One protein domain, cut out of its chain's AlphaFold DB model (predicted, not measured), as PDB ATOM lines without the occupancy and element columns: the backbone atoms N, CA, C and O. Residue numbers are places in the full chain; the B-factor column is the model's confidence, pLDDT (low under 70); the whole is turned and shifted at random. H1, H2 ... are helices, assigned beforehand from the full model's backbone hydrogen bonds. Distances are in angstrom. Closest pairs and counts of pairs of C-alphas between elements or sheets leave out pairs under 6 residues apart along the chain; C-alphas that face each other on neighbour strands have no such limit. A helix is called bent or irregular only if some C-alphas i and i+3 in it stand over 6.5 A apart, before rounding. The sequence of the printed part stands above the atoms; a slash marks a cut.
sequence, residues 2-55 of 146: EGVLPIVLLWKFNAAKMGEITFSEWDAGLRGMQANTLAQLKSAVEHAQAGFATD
ATOM      1  N   GLU A   2      10.470   0.111  26.670       75.31
ATOM      2  CA  GLU A   2       9.409   1.062  26.316       75.31
ATOM      3  C   GLU A   2       8.506   0.458  25.232       75.31
ATOM      4  O   GLU A   2       8.879  -0.521  24.577       75.31
ATOM      5  N   GLY A   3       7.305   1.014  25.064       86.31
ATOM      6  CA  GLY A   3       6.357   0.589  24.035       86.31
ATOM      7  C   GLY A   3       5.836  -0.836  24.237       86.31
ATOM      8  O   GLY A   3       5.376  -1.200  25.315       86.31
ATOM      9  N   VAL A   4       5.889  -1.650  23.180       91.81
ATOM     10  CA  VAL A   4       5.308  -3.004  23.147       91.81
ATOM     11  C   VAL A   4       6.142  -4.057  23.892       91.81
ATOM     12  O   VAL A   4       5.612  -5.093  24.292       91.81
ATOM     13  N   LEU A   5       7.437  -3.802  24.124       94.19
ATOM     14  CA  LEU A   5       8.380  -4.799  24.655       94.19
ATOM     15  C   LEU A   5       7.986  -5.386  26.025       94.19
ATOM     16  O   LEU A   5       8.083  -6.603  26.173       94.19
ATOM     17  N   PRO A   6       7.494  -4.610  27.014       94.12
ATOM     18  CA  PRO A   6       7.005  -5.184  28.270       94.12
ATOM     19  C   PRO A   6       5.865  -6.192  28.069       94.12
ATOM     20  O   PRO A   6       5.806  -7.204  28.762       94.12
ATOM     21  N   ILE A   7       4.984  -5.967  27.090       94.88
ATOM     22  CA  ILE A   7       3.875  -6.882  26.790       94.88
ATOM     23  C   ILE A   7       4.400  -8.150  26.103       94.88
ATOM     24  O   ILE A   7       3.936  -9.253  26.389       94.88
ATOM     25  N   VAL A   8       5.405  -8.010  25.229       96.00
ATOM     26  CA  VAL A   8       6.092  -9.155  24.605       96.00
ATOM     27  C   VAL A   8       6.783 -10.011  25.661       96.00
ATOM     28  O   VAL A   8       6.669 -11.234  25.608       96.00
ATOM     29  N   LEU A   9       7.439  -9.388  26.644       96.25
ATOM     30  CA  LEU A   9       8.038 -10.087  27.781       96.25
ATOM     31  C   LEU A   9       6.985 -10.897  28.546       96.25
ATOM     32  O   LEU A   9       7.150 -12.103  28.710       96.25
ATOM     33  N   LEU A  10       5.879 -10.259  28.948       96.38
ATOM     34  CA  LEU A  10       4.781 -10.936  29.645       96.38
ATOM     35  C   LEU A  10       4.225 -12.107  28.830       96.38
ATOM     36  O   LEU A  10       3.951 -13.173  29.371       96.38
ATOM     37  N   TRP A  11       4.071 -11.938  27.516       96.38
ATOM     38  CA  TRP A  11       3.633 -13.019  26.634       96.38
ATOM     39  C   TRP A  11       4.636 -14.176  26.578       96.38
ATOM     40  O   TRP A  11       4.229 -15.329  26.708       96.38
ATOM     41  N   LYS A  12       5.938 -13.895  26.439       96.12
ATOM     42  CA  LYS A  12       6.981 -14.933  26.424       96.12
ATOM     43  C   LYS A  12       7.106 -15.676  27.747       96.12
ATOM     44  O   LYS A  12       7.416 -16.861  27.743       96.12
ATOM     45  N   PHE A  13       6.817 -15.004  28.854       96.69
ATOM     46  CA  PHE A  13       6.817 -15.601  30.188       96.69
ATOM     47  C   PHE A  13       5.501 -16.330  30.494       96.69
ATOM     48  O   PHE A  13       5.352 -16.908  31.566       96.69
ATOM     49  N   ASN A  14       4.552 -16.318  29.550       95.75
ATOM     50  CA  ASN A  14       3.202 -16.839  29.718       95.75
ATOM     51  C   ASN A  14       2.516 -16.294  30.983       95.75
ATOM     52  O   ASN A  14       1.814 -17.028  31.676       95.75
ATOM     53  N   ALA A  15       2.715 -15.003  31.263       96.44
ATOM     54  CA  ALA A  15       2.152 -14.359  32.437       96.44
ATOM     55  C   ALA A  15       0.620 -14.489  32.454       96.44
ATOM     56  O   ALA A  15      -0.065 -14.409  31.418       96.44
ATOM     57  N   ALA A  16       0.065 -14.712  33.641       93.00
ATOM     58  CA  ALA A  16      -1.373 -14.805  33.833       93.00
ATOM     59  C   ALA A  16      -2.050 -13.436  33.685       93.00
ATOM     60  O   ALA A  16      -3.101 -13.347  33.045       93.00
ATOM     61  N   LYS A  17      -1.440 -12.380  34.238       89.94
ATOM     62  CA  LYS A  17      -2.008 -11.029  34.304       89.94
ATOM     63  C   LYS A  17      -1.017  -9.960  33.855       89.94
ATOM     64  O   LYS A  17       0.194 -10.149  33.867       89.94
ATOM     65  N   MET A  18      -1.560  -8.817  33.447       89.88
ATOM     66  CA  MET A  18      -0.770  -7.638  33.111       89.88
ATOM     67  C   MET A  18      -0.252  -6.966  34.389       89.88
ATOM     68  O   MET A  18      -1.012  -6.777  35.333       89.88
ATOM     69  N   GLY A  19       1.018  -6.552  34.398       86.38
ATOM     70  CA  GLY A  19       1.603  -5.765  35.493       86.38
ATOM     71  C   GLY A  19       2.184  -6.574  36.658       86.38
ATOM     72  O   GLY A  19       2.838  -5.990  37.517       86.38
ATOM     73  N   GLU A  20       2.026  -7.897  36.659       90.00
ATOM     74  CA  GLU A  20       2.639  -8.800  37.634       90.00
ATOM     75  C   GLU A  20       3.305  -9.991  36.937       90.00
ATOM     76  O   GLU A  20       2.862 -10.442  35.882       90.00
ATOM     77  N   ILE A  21       4.399 -10.479  37.521       95.31
ATOM     78  CA  ILE A  21       5.067 -11.717  37.116       95.31
ATOM     79  C   ILE A  21       5.384 -12.475  38.399       95.31
ATOM     80  O   ILE A  21       6.106 -11.976  39.266       95.31
ATOM     81  N   THR A  22       4.842 -13.677  38.534       96.88
ATOM     82  CA  THR A  22       5.165 -14.579  39.640       96.88
ATOM     83  C   THR A  22       6.582 -15.129  39.486       96.88
ATOM     84  O   THR A  22       7.123 -15.219  38.385       96.88
ATOM     85  N   PHE A  23       7.191 -15.578  40.585       96.50
ATOM     86  CA  PHE A  23       8.519 -16.193  40.518       96.50
ATOM     87  C   PHE A  23       8.558 -17.411  39.576       96.50
ATOM     88  O   PHE A  23       9.529 -17.593  38.849       96.50
ATOM     89  N   SER A  24       7.491 -18.217  39.551       97.25
ATOM     90  CA  SER A  24       7.412 -19.384  38.666       97.25
ATOM     91  C   SER A  24       7.371 -18.993  37.187       97.25
ATOM     92  O   SER A  24       8.024 -19.645  36.379       97.25
ATOM     93  N   GLU A  25       6.620 -17.949  36.822       97.44
ATOM     94  CA  GLU A  25       6.588 -17.420  35.449       97.44
ATOM     95  C   GLU A  25       7.939 -16.809  35.067       97.44
ATOM     96  O   GLU A  25       8.412 -16.993  33.947       97.44
ATOM     97  N   TRP A  26       8.588 -16.128  36.014       95.44
ATOM     98  CA  TRP A  26       9.909 -15.542  35.823       95.44
ATOM     99  C   TRP A  26      10.986 -16.604  35.567       95.44
ATOM    100  O   TRP A  26      11.695 -16.524  34.563       95.44
ATOM    101  N   ASP A  27      11.097 -17.623  36.428       95.25
ATOM    102  CA  ASP A  27      12.078 -18.708  36.269       95.25
ATOM    103  C   ASP A  27      11.823 -19.510  34.982       95.25
ATOM    104  O   ASP A  27      12.746 -19.722  34.191       95.25
ATOM    105  N   ALA A  28      10.567 -19.880  34.707       96.25
ATOM    106  CA  ALA A  28      10.210 -20.592  33.482       96.25
ATOM    107  C   ALA A  28      10.481 -19.753  32.220       96.25
ATOM    108  O   ALA A  28      11.029 -20.268  31.243       96.25
ATOM    109  N   GLY A  29      10.143 -18.461  32.247       95.50
ATOM    110  CA  GLY A  29      10.358 -17.527  31.144       95.50
ATOM    111  C   GLY A  29      11.838 -17.322  30.821       95.50
ATOM    112  O   GLY A  29      12.234 -17.432  29.659       95.50
ATOM    113  N   LEU A  30      12.681 -17.110  31.839       95.31
ATOM    114  CA  LEU A  30      14.130 -16.985  31.652       95.31
ATOM    115  C   LEU A  30      14.753 -18.259  31.079       95.31
ATOM    116  O   LEU A  30      15.551 -18.176  30.144       95.31
ATOM    117  N   ARG A  31      14.359 -19.436  31.588       94.62
ATOM    118  CA  ARG A  31      14.814 -20.733  31.054       94.62
ATOM    119  C   ARG A  31      14.389 -20.923  29.602       94.62
ATOM    120  O   ARG A  31      15.215 -21.301  28.777       94.62
ATOM    121  N   GLY A  32      13.127 -20.630  29.286       93.19
ATOM    122  CA  GLY A  32      12.582 -20.746  27.933       93.19
ATOM    123  C   GLY A  32      13.255 -19.808  26.930       93.19
ATOM    124  O   GLY A  32      13.408 -20.163  25.764       93.19
ATOM    125  N   MET A  33      13.701 -18.635  27.384       93.44
ATOM    126  CA  MET A  33      14.418 -17.654  26.561       93.44
ATOM    127  C   MET A  33      15.946 -17.795  26.620       93.44
ATOM    128  O   MET A  33      16.640 -17.049  25.934       93.44
ATOM    129  N   GLN A  34      16.471 -18.723  27.430       93.38
ATOM    130  CA  GLN A  34      17.908 -18.920  27.668       93.38
ATOM    131  C   GLN A  34      18.641 -17.623  28.068       93.38
ATOM    132  O   GLN A  34      19.799 -17.400  27.711       93.38
ATOM    133  N   ALA A  35      17.959 -16.751  28.814       94.00
ATOM    134  CA  ALA A  35      18.477 -15.452  29.221       94.00
ATOM    135  C   ALA A  35      18.972 -15.499  30.673       94.00
ATOM    136  O   ALA A  35      18.176 -15.586  31.603       94.00
ATOM    137  N   ASN A  36      20.287 -15.386  30.872       91.12
ATOM    138  CA  ASN A  36      20.919 -15.427  32.200       91.12
ATOM    139  C   ASN A  36      21.317 -14.036  32.718       91.12
ATOM    140  O   ASN A  36      21.810 -13.892  33.833       91.12
ATOM    141  N   THR A  37      21.135 -13.002  31.900       94.25
ATOM    142  CA  THR A  37      21.449 -11.609  32.225       94.25
ATOM    143  C   THR A  37      20.344 -10.696  31.715       94.25
ATOM    144  O   THR A  37      19.629 -11.030  30.768       94.25
ATOM    145  N   LEU A  38      20.235  -9.495  32.289       93.00
ATOM    146  CA  LEU A  38      19.255  -8.504  31.839       93.00
ATOM    147  C   LEU A  38      19.475  -8.086  30.372       93.00
ATOM    148  O   LEU A  38      18.511  -7.852  29.646       93.00
ATOM    149  N   ALA A  39      20.734  -8.030  29.922       94.38
ATOM    150  CA  ALA A  39      21.073  -7.710  28.537       94.38
ATOM    151  C   ALA A  39      20.590  -8.801  27.566       94.38
ATOM    152  O   ALA A  39      19.966  -8.488  26.553       94.38
ATOM    153  N   GLN A  40      20.811 -10.077  27.907       95.50
ATOM    154  CA  GLN A  40      20.298 -11.209  27.128       95.50
ATOM    155  C   GLN A  40      18.770 -11.231  27.107       95.50
ATOM    156  O   GLN A  40      18.187 -11.446  26.051       95.50
ATOM    157  N   LEU A  41      18.121 -10.947  28.243       95.75
ATOM    158  CA  LEU A  41      16.664 -10.879  28.314       95.75
ATOM    159  C   LEU A  41      16.118  -9.800  27.378       95.75
ATOM    160  O   LEU A  41      15.249 -10.084  26.558       95.75
ATOM    161  N   LYS A  42      16.660  -8.578  27.460       95.12
ATOM    162  CA  LYS A  42      16.254  -7.470  26.587       95.12
ATOM    163  C   LYS A  42      16.420  -7.843  25.110       95.12
ATOM    164  O   LYS A  42      15.464  -7.711  24.351       95.12
ATOM    165  N   SER A  43      17.585  -8.373  24.736       95.56
ATOM    166  CA  SER A  43      17.871  -8.790  23.360       95.56
ATOM    167  C   SER A  43      16.916  -9.886  22.872       95.56
ATOM    168  O   SER A  43      16.412  -9.813  21.755       95.56
ATOM    169  N   ALA A  44      16.599 -10.867  23.718       96.00
ATOM    170  CA  ALA A  44      15.681 -11.943  23.371       96.00
ATOM    171  C   ALA A  44      14.223 -11.457  23.227       96.00
ATOM    172  O   ALA A  44      13.500 -11.938  22.353       96.00
ATOM    173  N   VAL A  45      13.784 -10.476  24.027       96.38
ATOM    174  CA  VAL A  45      12.459  -9.838  23.878       96.38
ATOM    175  C   VAL A  45      12.385  -9.017  22.587       96.38
ATOM    176  O   VAL A  45      11.398  -9.110  21.858       96.38
ATOM    177  N   GLU A  46      13.424  -8.242  22.273       95.69
ATOM    178  CA  GLU A  46      13.514  -7.475  21.022       95.69
ATOM    179  C   GLU A  46      13.517  -8.404  19.802       95.69
ATOM    180  O   GLU A  46      12.771  -8.183  18.850       95.69
ATOM    181  N   HIS A  47      14.273  -9.505  19.860       94.94
ATOM    182  CA  HIS A  47      14.281 -10.522  18.810       94.94
ATOM    183  C   HIS A  47      12.900 -11.170  18.625       94.94
ATOM    184  O   HIS A  47      12.436 -11.345  17.499       94.94
ATOM    185  N   ALA A  48      12.207 -11.478  19.726       95.12
ATOM    186  CA  ALA A  48      10.846 -12.001  19.677       95.12
ATOM    187  C   ALA A  48       9.860 -11.024  19.018       95.12
ATOM    188  O   ALA A  48       9.010 -11.458  18.242       95.12
ATOM    189  N   GLN A  49       9.978  -9.725  19.310       94.69
ATOM    190  CA  GLN A  49       9.150  -8.690  18.695       94.69
ATOM    191  C   GLN A  49       9.442  -8.547  17.196       94.69
ATOM    192  O   GLN A  49       8.506  -8.478  16.402       94.69
ATOM    193  N   ALA A  50      10.716  -8.556  16.796       94.12
ATOM    194  CA  ALA A  50      11.110  -8.497  15.390       94.12
ATOM    195  C   ALA A  50      10.601  -9.713  14.591       94.12
ATOM    196  O   ALA A  50      10.183  -9.575  13.439       94.12
ATOM    197  N   GLY A  51      10.560 -10.895  15.218       94.25
ATOM    198  CA  GLY A  51      10.047 -12.129  14.614       94.25
ATOM    199  C   GLY A  51       8.567 -12.084  14.214       94.25
ATOM    200  O   GLY A  51       8.143 -12.879  13.379       94.25
ATOM    201  N   PHE A  52       7.773 -11.139  14.731       93.12
ATOM    202  CA  PHE A  52       6.367 -10.987  14.340       93.12
ATOM    203  C   PHE A  52       6.167 -10.629  12.862       93.12
ATOM    204  O   PHE A  52       5.097 -10.902  12.318       93.12
ATOM    205  N   ALA A  53       7.183 -10.064  12.201       88.88
ATOM    206  CA  ALA A  53       7.128  -9.756  10.775       88.88
ATOM    207  C   ALA A  53       7.099 -11.014   9.887       88.88
ATOM    208  O   ALA A  53       6.560 -10.975   8.783       88.88
ATOM    209  N   THR A  54       7.676 -12.124  10.355       91.44
ATOM    210  CA  THR A  54       7.784 -13.376   9.591       91.44
ATOM    211  C   THR A  54       6.873 -14.468  10.144       91.44
ATOM    212  O   THR A  54       6.222 -15.179   9.377       91.44
ATOM    213  N   ASP A  55       6.756 -14.580  11.468       93.31
ATOM    214  CA  ASP A  55       5.892 -15.558  12.124       93.31
ATOM    215  C   ASP A  55       4.512 -14.964  12.446       93.31
ATOM    216  O   ASP A  55       4.208 -14.509  13.557       93.31
TER     217      ASP A  55
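Overview. This is residues 2 to 55 of the 146 residues of the protein "Defective in cullin neddylation protein" of Linderina pennispora (UniProt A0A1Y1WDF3). Three helices make a small body: H2 and H3 form a wide V, and the short helix H1 stands between its arms, about perpendicular to both, packed on residues 45 to 49 of H3 and with its last residue, Lys 12, close to Gly 29 of H2. The far end of H3, residues 50 to 53, and the last two printed residues, 54 and 55, stick out from the body. The printed part has 54 residues, of which 35 are in the named helices, which follow along the chain as H1, H2, H3; there is no named strand, and the class is all helix. The whole is compact, with a radius of gyration of the C-alphas of 10.7 A, and the C-alphas span 30 by 23 by 21 A.

Arrangement. H1, residues 5 to 12, and H2, residues 23 to 33, are close but not clearly touching; their closest C-alphas, those of Lys 12 and Gly 29, are 6.4 A apart. The lines of H1 and H2 stand at 88 degrees, about perpendicular. H1 touches H3, residues 38 to 53, and H3 does so with residues 45 to 49 alone. The closest C-alphas of these two helices are those of Leu 9 and Val 45, 5.9 A apart, and their lines stand at 85 degrees, about perpendicular. H2 and H3 only just touch, with 3 pairs of C-alphas within 8 A, and here H3 takes part with residues 41 to 44 alone. Their closest C-alphas are those of Met 33 and Ala 44, 6.7 A apart. H2 and H3 run the same way at a steep tilt of 66 degrees. In the backbones of H1 and H2 every O i to N i+4 pair is within hydrogen-bond range; in H3, 10 of 12 are.

Along the chain. H1 begins at Leu 5, with its C-alpha at (8.380, -4.799, 24.655), and is 10.4 A long from first to last C-alpha. H2 runs 15.2 A from C-alpha 23, at (8.519, -16.193, 40.518), to C-alpha 33. H3 is the longest helix, with 16 residues and 24.3 A from C-alpha 38 to C-alpha 53, which is at (7.128, -9.756, 10.775). H3 is neither bent nor irregular, but only just: C-alphas 50 and 53 are 6.2 A apart.

Size, cuts and confidence. The two C-alphas farthest apart are those of Phe 23 and Thr 54, at 31.1 A, and the first and last printed C-alphas, those of Glu 2 and Asp 55, are 22.1 A apart. The printed part runs from residue 2 to residue 55 of a full chain of 146 residues and has no cut. The link from H1 to H2 is short, with 10 residues, and the link from H2 to H3 is tight, with 4 residues. The mean pLDDT of the printed part is 93.9, and no printed residue is under 70.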